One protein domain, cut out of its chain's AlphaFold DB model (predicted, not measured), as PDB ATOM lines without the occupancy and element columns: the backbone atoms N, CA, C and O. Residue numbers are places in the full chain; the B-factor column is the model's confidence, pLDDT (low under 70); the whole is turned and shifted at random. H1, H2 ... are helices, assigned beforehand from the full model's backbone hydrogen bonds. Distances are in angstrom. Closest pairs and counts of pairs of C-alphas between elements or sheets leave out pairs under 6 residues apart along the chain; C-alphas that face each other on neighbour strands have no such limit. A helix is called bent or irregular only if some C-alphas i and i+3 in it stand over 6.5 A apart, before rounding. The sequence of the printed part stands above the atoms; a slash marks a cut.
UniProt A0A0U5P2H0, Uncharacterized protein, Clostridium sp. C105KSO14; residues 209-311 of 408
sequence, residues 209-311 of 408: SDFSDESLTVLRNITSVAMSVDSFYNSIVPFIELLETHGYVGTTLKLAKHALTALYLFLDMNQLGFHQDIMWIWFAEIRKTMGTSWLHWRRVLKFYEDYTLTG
ATOM      1  N   SER A 209     129.046 193.092 265.715       90.44
ATOM      2  CA  SER A 209     129.517 194.181 266.584       90.44
ATOM      3  C   SER A 209     129.134 194.003 268.052       90.44
ATOM      4  O   SER A 209     129.771 194.594 268.917       90.44
ATOM      5  N   ASP A 210     128.087 193.223 268.316       91.00
ATOM      6  CA  ASP A 210     127.502 193.044 269.641       91.00
ATOM      7  C   ASP A 210     127.933 191.698 270.268       91.00
ATOM      8  O   ASP A 210     127.536 191.379 271.389       91.00
ATOM      9  N   PHE A 211     128.717 190.888 269.544       92.88
ATOM     10  CA  PHE A 211     129.178 189.566 269.982       92.88
ATOM     11  C   PHE A 211     130.461 189.685 270.815       92.88
ATOM     12  O   PHE A 211     131.262 190.595 270.613       92.88
ATOM     13  N   SER A 212     130.677 188.743 271.738       92.06
ATOM     14  CA  SER A 212     131.913 188.683 272.531       92.06
ATOM     15  C   SER A 212     133.147 188.335 271.688       92.06
ATOM     16  O   SER A 212     133.046 187.611 270.691       92.06
ATOM     17  N   ASP A 213     134.326 188.803 272.109       91.94
ATOM     18  CA  ASP A 213     135.601 188.514 271.437       91.94
ATOM     19  C   ASP A 213     135.895 187.007 271.388       91.94
ATOM     20  O   ASP A 213     136.436 186.501 270.395       91.94
ATOM     21  N   GLU A 214     135.489 186.262 272.421       86.81
ATOM     22  CA  GLU A 214     135.585 184.804 272.456       86.81
ATOM     23  C   GLU A 214     134.740 184.170 271.343       86.81
ATOM     24  O   GLU A 214     135.260 183.387 270.544       86.81
ATOM     25  N   SER A 215     133.463 184.550 271.233       89.44
ATOM     26  CA  SER A 215     132.564 184.060 270.181       89.44
ATOM     27  C   SER A 215     133.073 184.408 268.783       89.44
ATOM     28  O   SER A 215     133.068 183.553 267.896       89.44
ATOM     29  N   LEU A 216     133.570 185.632 268.578       90.69
ATOM     30  CA  LEU A 216     134.143 186.064 267.300       90.69
ATOM     31  C   LEU A 216     135.395 185.263 266.924       90.69
ATOM     32  O   LEU A 216     135.581 184.921 265.755       90.69
ATOM     33  N   THR A 217     136.243 184.940 267.900       85.38
ATOM     34  CA  THR A 217     137.445 184.121 267.683       85.38
ATOM     35  C   THR A 217     137.073 182.705 267.259       85.38
ATOM     36  O   THR A 217     137.634 182.193 266.290       85.38
ATOM     37  N   VAL A 218     136.098 182.082 267.931       84.69
ATOM     38  CA  VAL A 218     135.630 180.739 267.562       84.69
ATOM     39  C   VAL A 218     134.989 180.753 266.173       84.69
ATOM     40  O   VAL A 218     135.341 179.909 265.355       84.69
ATOM     41  N   LEU A 219     134.136 181.737 265.861       86.62
ATOM     42  CA  LEU A 219     133.506 181.866 264.539       86.62
ATOM     43  C   LEU A 219     134.532 181.952 263.403       86.62
ATOM     44  O   LEU A 219     134.372 181.278 262.390       86.62
ATOM     45  N   ARG A 220     135.606 182.734 263.575       87.75
ATOM     46  CA  ARG A 220     136.675 182.884 262.567       87.75
ATOM     47  C   ARG A 220     137.457 181.595 262.310       87.75
ATOM     48  O   ARG A 220     138.001 181.432 261.222       87.75
ATOM     49  N   ASN A 221     137.520 180.701 263.293       83.44
ATOM     50  CA  ASN A 221     138.240 179.432 263.183       83.44
ATOM     51  C   ASN A 221     137.411 178.326 262.508       83.44
ATOM     52  O   ASN A 221     137.961 177.278 262.171       83.44
ATOM     53  N   ILE A 222     136.107 178.534 262.293       83.00
ATOM     54  CA  ILE A 222     135.248 177.573 261.594       83.00
ATOM     55  C   ILE A 222     135.464 177.735 260.087       83.00
ATOM     56  O   ILE A 222     134.944 178.652 259.458       83.00
ATOM     57  N   THR A 223     136.245 176.829 259.499       78.44
ATOM     58  CA  THR A 223     136.591 176.861 258.065       78.44
ATOM     59  C   THR A 223     135.734 175.934 257.206       78.44
ATOM     60  O   THR A 223     135.709 176.078 255.986       78.44
ATOM     61  N   SER A 224     135.049 174.962 257.815       80.19
ATOM     62  CA  SER A 224     134.152 174.029 257.130       80.19
ATOM     63  C   SER A 224     132.701 174.337 257.463       80.19
ATOM     64  O   SER A 224     132.336 174.424 258.633       80.19
ATOM     65  N   VAL A 225     131.865 174.446 256.436       85.12
ATOM     66  CA  VAL A 225     130.417 174.630 256.580       85.12
ATOM     67  C   VAL A 225     129.694 173.346 256.184       85.12
ATOM     68  O   VAL A 225     130.120 172.649 255.264       85.12
ATOM     69  N   ALA A 226     128.610 173.026 256.887       84.25
ATOM     70  CA  ALA A 226     127.785 171.851 256.617       84.25
ATOM     71  C   ALA A 226     126.927 172.034 255.355       84.25
ATOM     72  O   ALA A 226     126.711 171.081 254.611       84.25
ATOM     73  N   MET A 227     126.451 173.256 255.091       92.19
ATOM     74  CA  MET A 227     125.748 173.604 253.851       92.19
ATOM     75  C   MET A 227     125.840 175.104 253.548       92.19
ATOM     76  O   MET A 227     126.153 175.911 254.427       92.19
ATOM     77  N   SER A 228     125.563 175.485 252.298       94.88
ATOM     78  CA  SER A 228     125.472 176.895 251.908       94.88
ATOM     79  C   SER A 228     124.272 177.582 252.567       94.88
ATOM     80  O   SER A 228     123.322 176.927 253.003       94.88
ATOM     81  N   VAL A 229     124.300 178.915 252.611       94.38
ATOM     82  CA  VAL A 229     123.194 179.718 253.151       94.38
ATOM     83  C   VAL A 229     121.890 179.518 252.363       94.38
ATOM     84  O   VAL A 229     120.821 179.422 252.962       94.38
ATOM     85  N   ASP A 230     121.975 179.340 251.039       93.62
ATOM     86  CA  ASP A 230     120.818 179.043 250.185       93.62
ATOM     87  C   ASP A 230     120.232 177.658 250.478       93.62
ATOM     88  O   ASP A 230     119.017 177.503 250.600       93.62
ATOM     89  N   SER A 231     121.084 176.637 250.629       95.25
ATOM     90  CA  SER A 231     120.640 175.293 251.017       95.25
ATOM     91  C   SER A 231     120.001 175.297 252.404       95.25
ATOM     92  O   SER A 231     118.954 174.677 252.586       95.25
ATOM     93  N   PHE A 232     120.574 176.043 253.352       96.75
ATOM     94  CA  PHE A 232     119.986 176.239 254.673       96.75
ATOM     95  C   PHE A 232     118.593 176.866 254.566       96.75
ATOM     96  O   PHE A 232     117.628 176.289 255.067       96.75
ATOM     97  N   TYR A 233     118.450 177.985 253.852       95.69
ATOM     98  CA  TYR A 233     117.159 178.658 253.688       95.69
ATOM     99  C   TYR A 233     116.104 177.750 253.045       95.69
ATOM    100  O   TYR A 233     114.979 177.647 253.539       95.69
ATOM    101  N   ASN A 234     116.488 177.014 251.999       95.75
ATOM    102  CA  ASN A 234     115.604 176.081 251.300       95.75
ATOM    103  C   ASN A 234     115.191 174.876 252.162       95.75
ATOM    104  O   ASN A 234     114.145 174.285 251.909       95.75
ATOM    105  N   SER A 235     115.964 174.529 253.194       96.56
ATOM    106  CA  SER A 235     115.627 173.446 254.127       96.56
ATOM    107  C   SER A 235     114.625 173.847 255.218       96.56
ATOM    108  O   SER A 235     114.044 172.971 255.857       96.56
ATOM    109  N   ILE A 236     114.382 175.150 255.428       96.94
ATOM    110  CA  ILE A 236     113.481 175.626 256.490       96.94
ATOM    111  C   ILE A 236     112.067 175.094 256.260       96.94
ATOM    112  O   ILE A 236     111.476 174.546 257.182       96.94
ATOM    113  N   VAL A 237     111.519 175.235 255.049       96.81
ATOM    114  CA  VAL A 237     110.146 174.786 254.750       96.81
ATOM    115  C   VAL A 237     109.991 173.268 254.942       96.81
ATOM    116  O   VAL A 237     109.136 172.895 255.745       96.81
ATOM    117  N   PRO A 238     110.847 172.406 254.352       97.25
ATOM    118  CA  PRO A 238     110.827 170.967 254.622       97.25
ATOM    119  C   PRO A 238     110.931 170.607 256.108       97.25
ATOM    120  O   PRO A 238     110.256 169.695 256.575       97.25
ATOM    121  N   PHE A 239     111.744 171.332 256.881       96.88
ATOM    122  CA  PHE A 239     111.840 171.112 258.322       96.88
ATOM    123  C   PHE A 239     110.540 171.474 259.061       96.88
ATOM    124  O   PHE A 239     110.136 170.760 259.976       96.88
ATOM    125  N   ILE A 240     109.860 172.560 258.679       96.25
ATOM    126  CA  ILE A 240     108.558 172.912 259.269       96.25
ATOM    127  C   ILE A 240     107.500 171.858 258.931       96.25
ATOM    128  O   ILE A 240     106.758 171.452 259.823       96.25
ATOM    129  N   GLU A 241     107.463 171.377 257.689       95.12
ATOM    130  CA  GLU A 241     106.572 170.287 257.271       95.12
ATOM    131  C   GLU A 241     106.866 168.999 258.055       95.12
ATOM    132  O   GLU A 241     105.949 168.317 258.504       95.12
ATOM    133  N   LEU A 242     108.141 168.696 258.322       93.81
ATOM    134  CA  LEU A 242     108.528 167.581 259.186       93.81
ATOM    135  C   LEU A 242     108.030 167.766 260.630       93.81
ATOM    136  O   LEU A 242     107.536 166.825 261.244       93.81
ATOM    137  N   LEU A 243     108.111 168.968 261.204       89.69
ATOM    138  CA  LEU A 243     107.525 169.218 262.526       89.69
ATOM    139  C   LEU A 243     106.006 168.957 262.522       89.69
ATOM    140  O   LEU A 243     105.479 168.395 263.485       89.69
ATOM    141  N   GLU A 244     105.306 169.323 261.448       88.50
ATOM    142  CA  GLU A 244     103.872 169.048 261.292       88.50
ATOM    143  C   GLU A 244     103.564 167.545 261.263       88.50
ATOM    144  O   GLU A 244     102.625 167.110 261.933       88.50
ATOM    145  N   THR A 245     104.366 166.724 260.569       88.06
ATOM    146  CA  THR A 245     104.159 165.260 260.537       88.06
ATOM    147  C   THR A 245     104.356 164.605 261.905       88.06
ATOM    148  O   THR A 245     103.686 163.621 262.219       88.06
ATOM    149  N   HIS A 246     105.196 165.194 262.759       81.88
ATOM    150  CA  HIS A 246     105.370 164.801 264.163       81.88
ATOM    151  C   HIS A 246     104.319 165.401 265.114       81.88
ATOM    152  O   HIS A 246     104.423 165.252 266.333       81.88
ATOM    153  N   GLY A 247     103.290 166.067 264.584       78.62
ATOM    154  CA  GLY A 247     102.143 166.568 265.345       78.62
ATOM    155  C   GLY A 247     102.352 167.927 266.016       78.62
ATOM    156  O   GLY A 247     101.518 168.342 266.827       78.62
ATOM    157  N   TYR A 248     103.435 168.647 265.706       83.81
ATOM    158  CA  TYR A 248     103.595 170.028 266.160       83.81
ATOM    159  C   TYR A 248     102.685 170.959 265.355       83.81
ATOM    160  O   TYR A 248     102.591 170.859 264.139       83.81
ATOM    161  N   VAL A 249     102.031 171.905 266.034       81.44
ATOM    162  CA  VAL A 249     101.080 172.837 265.408       81.44
ATOM    163  C   VAL A 249     101.211 174.253 265.967       81.44
ATOM    164  O   VAL A 249     101.837 174.489 267.007       81.44
ATOM    165  N   GLY A 250     100.589 175.212 265.278       83.94
ATOM    166  CA  GLY A 250     100.369 176.568 265.776       83.94
ATOM    167  C   GLY A 250     101.661 177.304 266.136       83.94
ATOM    168  O   GLY A 250     102.538 177.514 265.296       83.94
ATOM    169  N   THR A 251     101.769 177.722 267.399       81.56
ATOM    170  CA  THR A 251     102.869 178.560 267.897       81.56
ATOM    171  C   THR A 251     104.243 177.924 267.700       81.56
ATOM    172  O   THR A 251     105.186 178.643 267.380       81.56
ATOM    173  N   THR A 252     104.377 176.600 267.826       84.44
ATOM    174  CA  THR A 252     105.673 175.921 267.666       84.44
ATOM    175  C   THR A 252     106.210 176.058 266.245       84.44
ATOM    176  O   THR A 252     107.374 176.403 266.070       84.44
ATOM    177  N   LEU A 253     105.359 175.870 265.235       89.38
ATOM    178  CA  LEU A 253     105.740 176.006 263.826       89.38
ATOM    179  C   LEU A 253     106.093 177.454 263.487       89.38
ATOM    180  O   LEU A 253     107.097 177.724 262.828       89.38
ATOM    181  N   LYS A 254     105.302 178.405 264.004       90.94
ATOM    182  CA  LYS A 254     105.574 179.836 263.840       90.94
ATOM    183  C   LYS A 254     106.923 180.213 264.450       90.94
ATOM    184  O   LYS A 254     107.708 180.892 263.797       90.94
ATOM    185  N   LEU A 255     107.200 179.764 265.676       89.31
ATOM    186  CA  LEU A 255     108.472 180.004 266.358       89.31
ATOM    187  C   LEU A 255     109.636 179.319 265.646       89.31
ATOM    188  O   LEU A 255     110.705 179.913 265.556       89.31
ATOM    189  N   ALA A 256     109.434 178.115 265.112       93.88
ATOM    190  CA  ALA A 256     110.461 177.405 264.369       93.88
ATOM    191  C   ALA A 256     110.857 178.158 263.096       93.88
ATOM    192  O   ALA A 256     112.033 178.464 262.898       93.88
ATOM    193  N   LYS A 257     109.865 178.560 262.293       95.31
ATOM    194  CA  LYS A 257     110.090 179.390 261.106       95.31
ATOM    195  C   LYS A 257     110.785 180.695 261.479       95.31
ATOM    196  O   LYS A 257     111.732 181.102 260.817       95.31
ATOM    197  N   HIS A 258     110.328 181.335 262.547       94.25
ATOM    198  CA  HIS A 258     110.857 182.609 263.008       94.25
ATOM    199  C   HIS A 258     112.327 182.517 263.455       94.25
ATOM    200  O   HIS A 258     113.150 183.293 262.976       94.25
ATOM    201  N   ALA A 259     112.673 181.528 264.284       95.31
ATOM    202  CA  ALA A 259     114.038 181.304 264.758       95.31
ATOM    203  C   ALA A 259     115.007 180.984 263.611       95.31
ATOM    204  O   ALA A 259     116.081 181.577 263.521       95.31
ATOM    205  N   LEU A 260     114.610 180.090 262.699       97.38
ATOM    206  CA  LEU A 260     115.443 179.720 261.555       97.38
ATOM    207  C   LEU A 260     115.562 180.851 260.525       97.38
ATOM    208  O   LEU A 260     116.610 180.990 259.907       97.38
ATOM    209  N   THR A 261     114.541 181.705 260.378       96.62
ATOM    210  CA  THR A 261     114.646 182.909 259.530       96.62
ATOM    211  C   THR A 261     115.625 183.924 260.125       96.62
ATOM    212  O   THR A 261     116.409 184.513 259.388       96.62
ATOM    213  N   ALA A 262     115.623 184.115 261.449       96.44
ATOM    214  CA  ALA A 262     116.592 184.990 262.109       96.44
ATOM    215  C   ALA A 262     118.032 184.472 261.938       96.44
ATOM    216  O   ALA A 262     118.920 185.248 261.585       96.44
ATOM    217  N   LEU A 263     118.243 183.158 262.096       97.38
ATOM    218  CA  LEU A 263     119.536 182.518 261.834       97.38
ATOM    219  C   LEU A 263     119.949 182.643 260.362       97.38
ATOM    220  O   LEU A 263     121.097 182.967 260.084       97.38
ATOM    221  N   TYR A 264     119.026 182.437 259.419       97.44
ATOM    222  CA  TYR A 264     119.294 182.636 257.991       97.44
ATOM    223  C   TYR A 264     119.839 184.040 257.723       97.44
ATOM    224  O   TYR A 264     120.874 184.173 257.081       97.44
ATOM    225  N   LEU A 265     119.183 185.077 258.252       96.94
ATOM    226  CA  LEU A 265     119.621 186.456 258.046       96.94
ATOM    227  C   LEU A 265     120.982 186.731 258.673       96.94
ATOM    228  O   LEU A 265     121.782 187.431 258.062       96.94
ATOM    229  N   PHE A 266     121.265 186.160 259.847       96.69
ATOM    230  CA  PHE A 266     122.589 186.241 260.459       96.69
ATOM    231  C   PHE A 266     123.667 185.621 259.564       96.69
ATOM    232  O   PHE A 266     124.742 186.191 259.399       96.69
ATOM    233  N   LEU A 267     123.388 184.458 258.979       96.19
ATOM    234  CA  LEU A 267     124.324 183.788 258.083       96.19
ATOM    235  C   LEU A 267     124.519 184.594 256.791       96.19
ATOM    236  O   LEU A 267     125.654 184.894 256.427       96.19
ATOM    237  N   ASP A 268     123.425 185.008 256.150       95.75
ATOM    238  CA  ASP A 268     123.431 185.724 254.870       95.75
ATOM    239  C   ASP A 268     124.137 187.081 254.983       95.75
ATOM    240  O   ASP A 268     125.033 187.395 254.199       95.75
ATOM    241  N   MET A 269     123.823 187.861 256.022       94.75
ATOM    242  CA  MET A 269     124.424 189.184 256.209       94.75
ATOM    243  C   MET A 269     125.932 189.136 256.481       94.75
ATOM    244  O   MET A 269     126.640 190.092 256.168       94.75
ATOM    245  N   ASN A 270     126.420 188.038 257.064       93.19
ATOM    246  CA  ASN A 270     127.826 187.846 257.412       93.19
ATOM    247  C   ASN A 270     128.562 186.934 256.416       93.19
ATOM    248  O   ASN A 270     129.719 186.596 256.654       93.19
ATOM    249  N   GLN A 271     127.910 186.550 255.310       91.88
ATOM    250  CA  GLN A 271     128.460 185.667 254.274       91.88
ATOM    251  C   GLN A 271     128.961 184.323 254.837       91.88
ATOM    252  O   GLN A 271     129.976 183.779 254.400       91.88
ATOM    253  N   LEU A 272     128.245 183.783 255.825       93.00
ATOM    254  CA  LEU A 272     128.545 182.505 256.462       93.00
ATOM    255  C   LEU A 272     127.695 181.388 255.845       93.00
ATOM    256  O   LEU A 272     126.513 181.567 255.555       93.00
ATOM    257  N   GLY A 273     128.280 180.198 255.697       93.62
ATOM    258  CA  GLY A 273     127.502 178.973 255.507       93.62
ATOM    259  C   GLY A 273     126.956 178.456 256.839       93.62
ATOM    260  O   GLY A 273     127.403 178.858 257.913       93.62
ATOM    261  N   PHE A 274     125.999 177.533 256.787       94.38
ATOM    262  CA  PHE A 274     125.475 176.913 257.998       94.38
ATOM    263  C   PHE A 274     126.475 175.898 258.566       94.38
ATOM    264  O   PHE A 274     126.971 175.026 257.852       94.38
ATOM    265  N   HIS A 275     126.719 175.980 259.870       89.00
ATOM    266  CA  HIS A 275     127.404 174.974 260.679       89.00
ATOM    267  C   HIS A 275     126.759 174.957 262.070       89.00
ATOM    268  O   HIS A 275     126.323 176.000 262.565       89.00
ATOM    269  N   GLN A 276     126.716 173.795 262.722       88.00
ATOM    270  CA  GLN A 276     126.065 173.628 264.030       88.00
ATOM    271  C   GLN A 276     126.715 174.507 265.103       88.00
ATOM    272  O   GLN A 276     126.020 175.194 265.849       88.00
ATOM    273  N   ASP A 277     128.045 174.582 265.110       85.38
ATOM    274  CA  ASP A 277     128.765 175.474 266.023       85.38
ATOM    275  C   ASP A 277     128.428 176.952 265.783       85.38
ATOM    276  O   ASP A 277     128.201 177.681 266.743       85.38
ATOM    277  N   ILE A 278     128.308 177.398 264.522       90.00
ATOM    278  CA  ILE A 278     127.907 178.782 264.205       90.00
ATOM    279  C   ILE A 278     126.510 179.062 264.770       90.00
ATOM    280  O   ILE A 278     126.305 180.088 265.417       90.00
ATOM    281  N   MET A 279     125.566 178.135 264.576       94.50
ATOM    282  CA  MET A 279     124.214 178.234 265.128       94.50
ATOM    283  C   MET A 279     124.235 178.354 266.657       94.50
ATOM    284  O   MET A 279     123.544 179.207 267.215       94.50
ATOM    285  N   TRP A 280     125.013 177.520 267.350       92.69
ATOM    286  CA  TRP A 280     125.067 177.544 268.810       92.69
ATOM    287  C   TRP A 280     125.793 178.772 269.365       92.69
ATOM    288  O   TRP A 280     125.355 179.299 270.390       92.69
ATOM    289  N   ILE A 281     126.829 179.273 268.686       90.81
ATOM    290  CA  ILE A 281     127.502 180.533 269.038       90.81
ATOM    291  C   ILE A 281     126.539 181.708 268.867       90.81
ATOM    292  O   ILE A 281     126.323 182.464 269.814       90.81
ATOM    293  N   TRP A 282     125.900 181.818 267.699       96.00
ATOM    294  CA  TRP A 282     124.872 182.824 267.433       96.00
ATOM    295  C   TRP A 282     123.792 182.806 268.517       96.00
ATOM    296  O   TRP A 282     123.515 183.827 269.145       96.00
ATOM    297  N   PHE A 283     123.245 181.624 268.811       95.19
ATOM    298  CA  PHE A 283     122.206 181.464 269.820       95.19
ATOM    299  C   PHE A 283     122.674 181.863 271.227       95.19
ATOM    300  O   PHE A 283     121.911 182.466 271.985       95.19
ATOM    301  N   ALA A 284     123.916 181.536 271.595       90.31
ATOM    302  CA  ALA A 284     124.486 181.881 272.894       90.31
ATOM    303  C   ALA A 284     124.610 183.397 273.106       90.31
ATOM    304  O   ALA A 284     124.456 183.857 274.244       90.31
ATOM    305  N   GLU A 285     124.844 184.150 272.033       91.06
ATOM    306  CA  GLU A 285     124.903 185.610 272.043       91.06
ATOM    307  C   GLU A 285     123.504 186.227 272.081       91.06
ATOM    308  O   GLU A 285     123.186 186.975 273.009       91.06
ATOM    309  N   ILE A 286     122.616 185.851 271.154       93.00
ATOM    310  CA  ILE A 286     121.294 186.485 271.067       93.00
ATOM    311  C   ILE A 286     120.388 186.150 272.256       93.00
ATOM    312  O   ILE A 286     119.598 186.991 272.674       93.00
ATOM    313  N   ARG A 287     120.518 184.965 272.880       91.38
ATOM    314  CA  ARG A 287     119.639 184.557 273.998       91.38
ATOM    315  C   ARG A 287     119.710 185.499 275.200       91.38
ATOM    316  O   ARG A 287     118.767 185.522 275.988       91.38
ATOM    317  N   LYS A 288     120.800 186.265 275.338       86.19
ATOM    318  CA  LYS A 288     121.026 187.220 276.435       86.19
ATOM    319  C   LYS A 288     119.913 188.275 276.525       86.19
ATOM    320  O   LYS A 288     119.669 188.798 277.606       86.19
ATOM    321  N   THR A 289     119.203 188.545 275.427       83.06
ATOM    322  CA  THR A 289     118.150 189.573 275.339       83.06
ATOM    323  C   THR A 289     116.734 189.005 275.135       83.06
ATOM    324  O   THR A 289     115.776 189.766 275.038       83.06
ATOM    325  N   MET A 290     116.557 187.676 275.103       82.19
ATOM    326  CA  MET A 290     115.316 187.018 274.639       82.19
ATOM    327  C   MET A 290     114.299 186.632 275.734       82.19
ATOM    328  O   MET A 290     113.331 185.916 275.455       82.19
ATOM    329  N   GLY A 291     114.486 187.064 276.984       81.19
ATOM    330  CA  GLY A 291     113.545 186.774 278.076       81.19
ATOM    331  C   GLY A 291     113.384 185.271 278.342       81.19
ATOM    332  O   GLY A 291     114.372 184.586 278.552       81.19
ATOM    333  N   THR A 292     112.160 184.729 278.344       79.06
ATOM    334  CA  THR A 292     111.891 183.277 278.500       79.06
ATOM    335  C   THR A 292     111.720 182.534 277.168       79.06
ATOM    336  O   THR A 292     111.724 181.299 277.132       79.06
ATOM    337  N   SER A 293     111.622 183.262 276.053       79.44
ATOM    338  CA  SER A 293     111.394 182.702 274.713       79.44
ATOM    339  C   SER A 293     112.568 181.860 274.205       79.44
ATOM    340  O   SER A 293     112.363 180.955 273.391       79.44
ATOM    341  N   TRP A 294     113.786 182.087 274.717       87.44
ATOM    342  CA  TRP A 294     114.980 181.344 274.296       87.44
ATOM    343  C   TRP A 294     114.860 179.834 274.525       87.44
ATOM    344  O   TRP A 294     115.432 179.065 273.761       87.44
ATOM    345  N   LEU A 295     114.099 179.369 275.526       85.94
ATOM    346  CA  LEU A 295     113.921 177.932 275.774       85.94
ATOM    347  C   LEU A 295     113.260 177.225 274.583       85.94
ATOM    348  O   LEU A 295     113.651 176.114 274.221       85.94
ATOM    349  N   HIS A 296     112.294 177.892 273.951       86.88
ATOM    350  CA  HIS A 296     111.609 177.378 272.767       86.88
ATOM    351  C   HIS A 296     112.528 177.406 271.549       86.88
ATOM    352  O   HIS A 296     112.606 176.419 270.824       86.88
ATOM    353  N   TRP A 297     113.272 178.498 271.361       92.25
ATOM    354  CA  TRP A 297     114.240 178.605 270.271       92.25
ATOM    355  C   TRP A 297     115.334 177.550 270.400       92.25
ATOM    356  O   TRP A 297     115.601 176.847 269.437       92.25
ATOM    357  N   ARG A 298     115.877 177.327 271.603       90.69
ATOM    358  CA  ARG A 298     116.842 176.247 271.853       90.69
ATOM    359  C   ARG A 298     116.293 174.890 271.417       90.69
ATOM    360  O   ARG A 298     117.016 174.111 270.808       90.69
ATOM    361  N   ARG A 299     115.027 174.602 271.743       88.38
ATOM    362  CA  ARG A 299     114.363 173.351 271.357       88.38
ATOM    363  C   ARG A 299     114.263 173.222 269.836       88.38
ATOM    364  O   ARG A 299     114.610 172.179 269.301       88.38
ATOM    365  N   VAL A 300     113.835 174.281 269.149       92.88
ATOM    366  CA  VAL A 300     113.778 174.324 267.679       92.88
ATOM    367  C   VAL A 300     115.155 174.085 267.071       92.88
ATOM    368  O   VAL A 300     115.283 173.232 266.204       92.88
ATOM    369  N   LEU A 301     116.177 174.812 267.527       94.75
ATOM    370  CA  LEU A 301     117.535 174.702 266.991       94.75
ATOM    371  C   LEU A 301     118.109 173.303 267.209       94.75
ATOM    372  O   LEU A 301     118.794 172.782 266.338       94.75
ATOM    373  N   LYS A 302     117.771 172.655 268.329       90.75
ATOM    374  CA  LYS A 302     118.173 171.271 268.575       90.75
ATOM    375  C   LYS A 302     117.457 170.278 267.657       90.75
ATOM    376  O   LYS A 302     118.107 169.399 267.110       90.75
ATOM    377  N   PHE A 303     116.151 170.442 267.437       92.69
ATOM    378  CA  PHE A 303     115.440 169.651 266.427       92.69
ATOM    379  C   PHE A 303     116.017 169.860 265.031       92.69
ATOM    380  O   PHE A 303     116.135 168.907 264.272       92.69
ATOM    381  N   TYR A 304     116.398 171.089 264.703       95.12
ATOM    382  CA  TYR A 304     117.014 171.386 263.423       95.12
ATOM    383  C   TYR A 304     118.411 170.754 263.300       95.12
ATOM    384  O   TYR A 304     118.739 170.195 262.263       95.12
ATOM    385  N   GLU A 305     119.213 170.752 264.367       91.50
ATOM    386  CA  GLU A 305     120.484 170.021 264.416       91.50
ATOM    387  C   GLU A 305     120.289 168.519 264.160       91.50
ATOM    388  O   GLU A 305     120.937 167.972 263.267       91.50
ATOM    389  N   ASP A 306     119.348 167.874 264.858       89.25
ATOM    390  CA  ASP A 306     119.015 166.458 264.640       89.25
ATOM    391  C   ASP A 306     118.569 166.201 263.192       89.25
ATOM    392  O   ASP A 306     119.036 165.253 262.551       89.25
ATOM    393  N   TYR A 307     117.729 167.090 262.654       93.50
ATOM    394  CA  TYR A 307     117.257 167.044 261.273       93.50
ATOM    395  C   TYR A 307     118.411 167.124 260.272       93.50
ATOM    396  O   TYR A 307     118.469 166.327 259.340       93.50
ATOM    397  N   THR A 308     119.382 168.018 260.482       89.75
ATOM    398  CA  THR A 308     120.545 168.133 259.585       89.75
ATOM    399  C   THR A 308     121.466 166.913 259.623       89.75
ATOM    400  O   THR A 308     122.155 166.647 258.643       89.75
ATOM    401  N   LEU A 309     121.480 166.167 260.732       85.19
ATOM    402  CA  LEU A 309     122.320 164.979 260.903       85.19
ATOM    403  C   LEU A 309     121.644 163.692 260.426       85.19
ATOM    404  O   LEU A 309     122.318 162.798 259.918       85.19
ATOM    405  N   THR A 310     120.333 163.573 260.627       86.69
ATOM    406  CA  THR A 310     119.607 162.299 260.477       86.69
ATOM    407  C   THR A 310     118.485 162.346 259.446       86.69
ATOM    408  O   THR A 310     117.986 161.298 259.043       86.69
ATOM    409  N   GLY A 311     118.092 163.541 258.999       88.19
ATOM    410  CA  GLY A 311     116.913 163.758 258.162       88.19
ATOM    411  C   GLY A 311     115.586 163.723 258.926       88.19
ATOM    412  O   GLY A 311     114.547 163.939 258.308       88.19
TER     413      GLY A 311
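Overview. This is residues 209 to 311 of the 408 residues of an uncharacterized protein of Clostridium sp. C105KSO14 (UniProt A0A0U5P2H0). Two helical hairpins are stacked crosswise: H2 and H3 lie side by side as one layer, across one face of a second layer made by H4 and H5. The short helix H1 stands at one end of the longest axis, beside H4 on the side away from H5, and is the helix farthest from the middle. You have 103 printed residues with five named helices, in the order H1 H2 H3 H4 H5, and no named strand; the class is all helix. The whole is compact, with a radius of gyration of the C-alphas of 13.5 A and spans of 40 by 30 by 21 A.

Along the chain. Begin at Ser 209, the first printed residue, and go on to C-alpha 213 at (135.601, 188.514, 271.437), where H1 begins; follow H1 to residue 221. H2 is residues 229 to 245, 25.0 A long; look near residue 237 for a kink of 30 degrees, and note that H2 is only just irregular, with C-alphas 234 and 237 6.6 A apart. H3, the longest helix, runs 26.7 A from C-alpha 251 at (102.869, 178.560, 267.897) to residue 269. H4 is residues 276 to 289, 21.1 A long. H5 is residues 294 to 310, 24.0 A long, and ends at C-alpha 310 at (119.607, 162.299, 260.477).

Arrangement. H1 and H4 only just touch, with 3 pairs of C-alphas within 8 A; look at Ser 215 and Ile 281, the closest C-alphas, 6.3 A apart. H4 touches H1 with residues 278 to 281 alone, and the two helices run opposite ways at a shallow tilt of 19 degrees. H2 and H3 are a helical hairpin at a shallow tilt of 7 degrees, closest at the C-alphas of Ile 240 and Leu 253, 6.2 A apart. H4 and H5 are another, also at 7 degrees, closest at the C-alphas of Arg 287 and Trp 294, 5.7 A apart. Between the hairpins, H3 touches H5 about perpendicular, at 75 degrees, with the C-alphas of Ala 256 and Val 300 closest at 5.6 A; H3 touches H5 with residues 252 to 260 alone, and H5 touches H3 with residues 296 to 301 alone. H2 and H5 are close but not clearly touching, with the C-alphas of Phe 239 and Tyr 304 closest at 7.3 A. H1 is apart from H2, H3 and H5. Every O i to N i+4 pair is within hydrogen-bond range in H1, H3 and H5; in H2 it is 11 of 13 and in H4 8 of 10.

Size, cuts and confidence. The two C-alphas farthest apart are those of Asp 213 and Thr 245, 40.6 A. The printed part has no cut; the links H2 to H3 and H4 to H5 are tight, H1 to H2 and H3 to H4 are short. The mean pLDDT of the printed part is 90.4, and no printed residue is under 70.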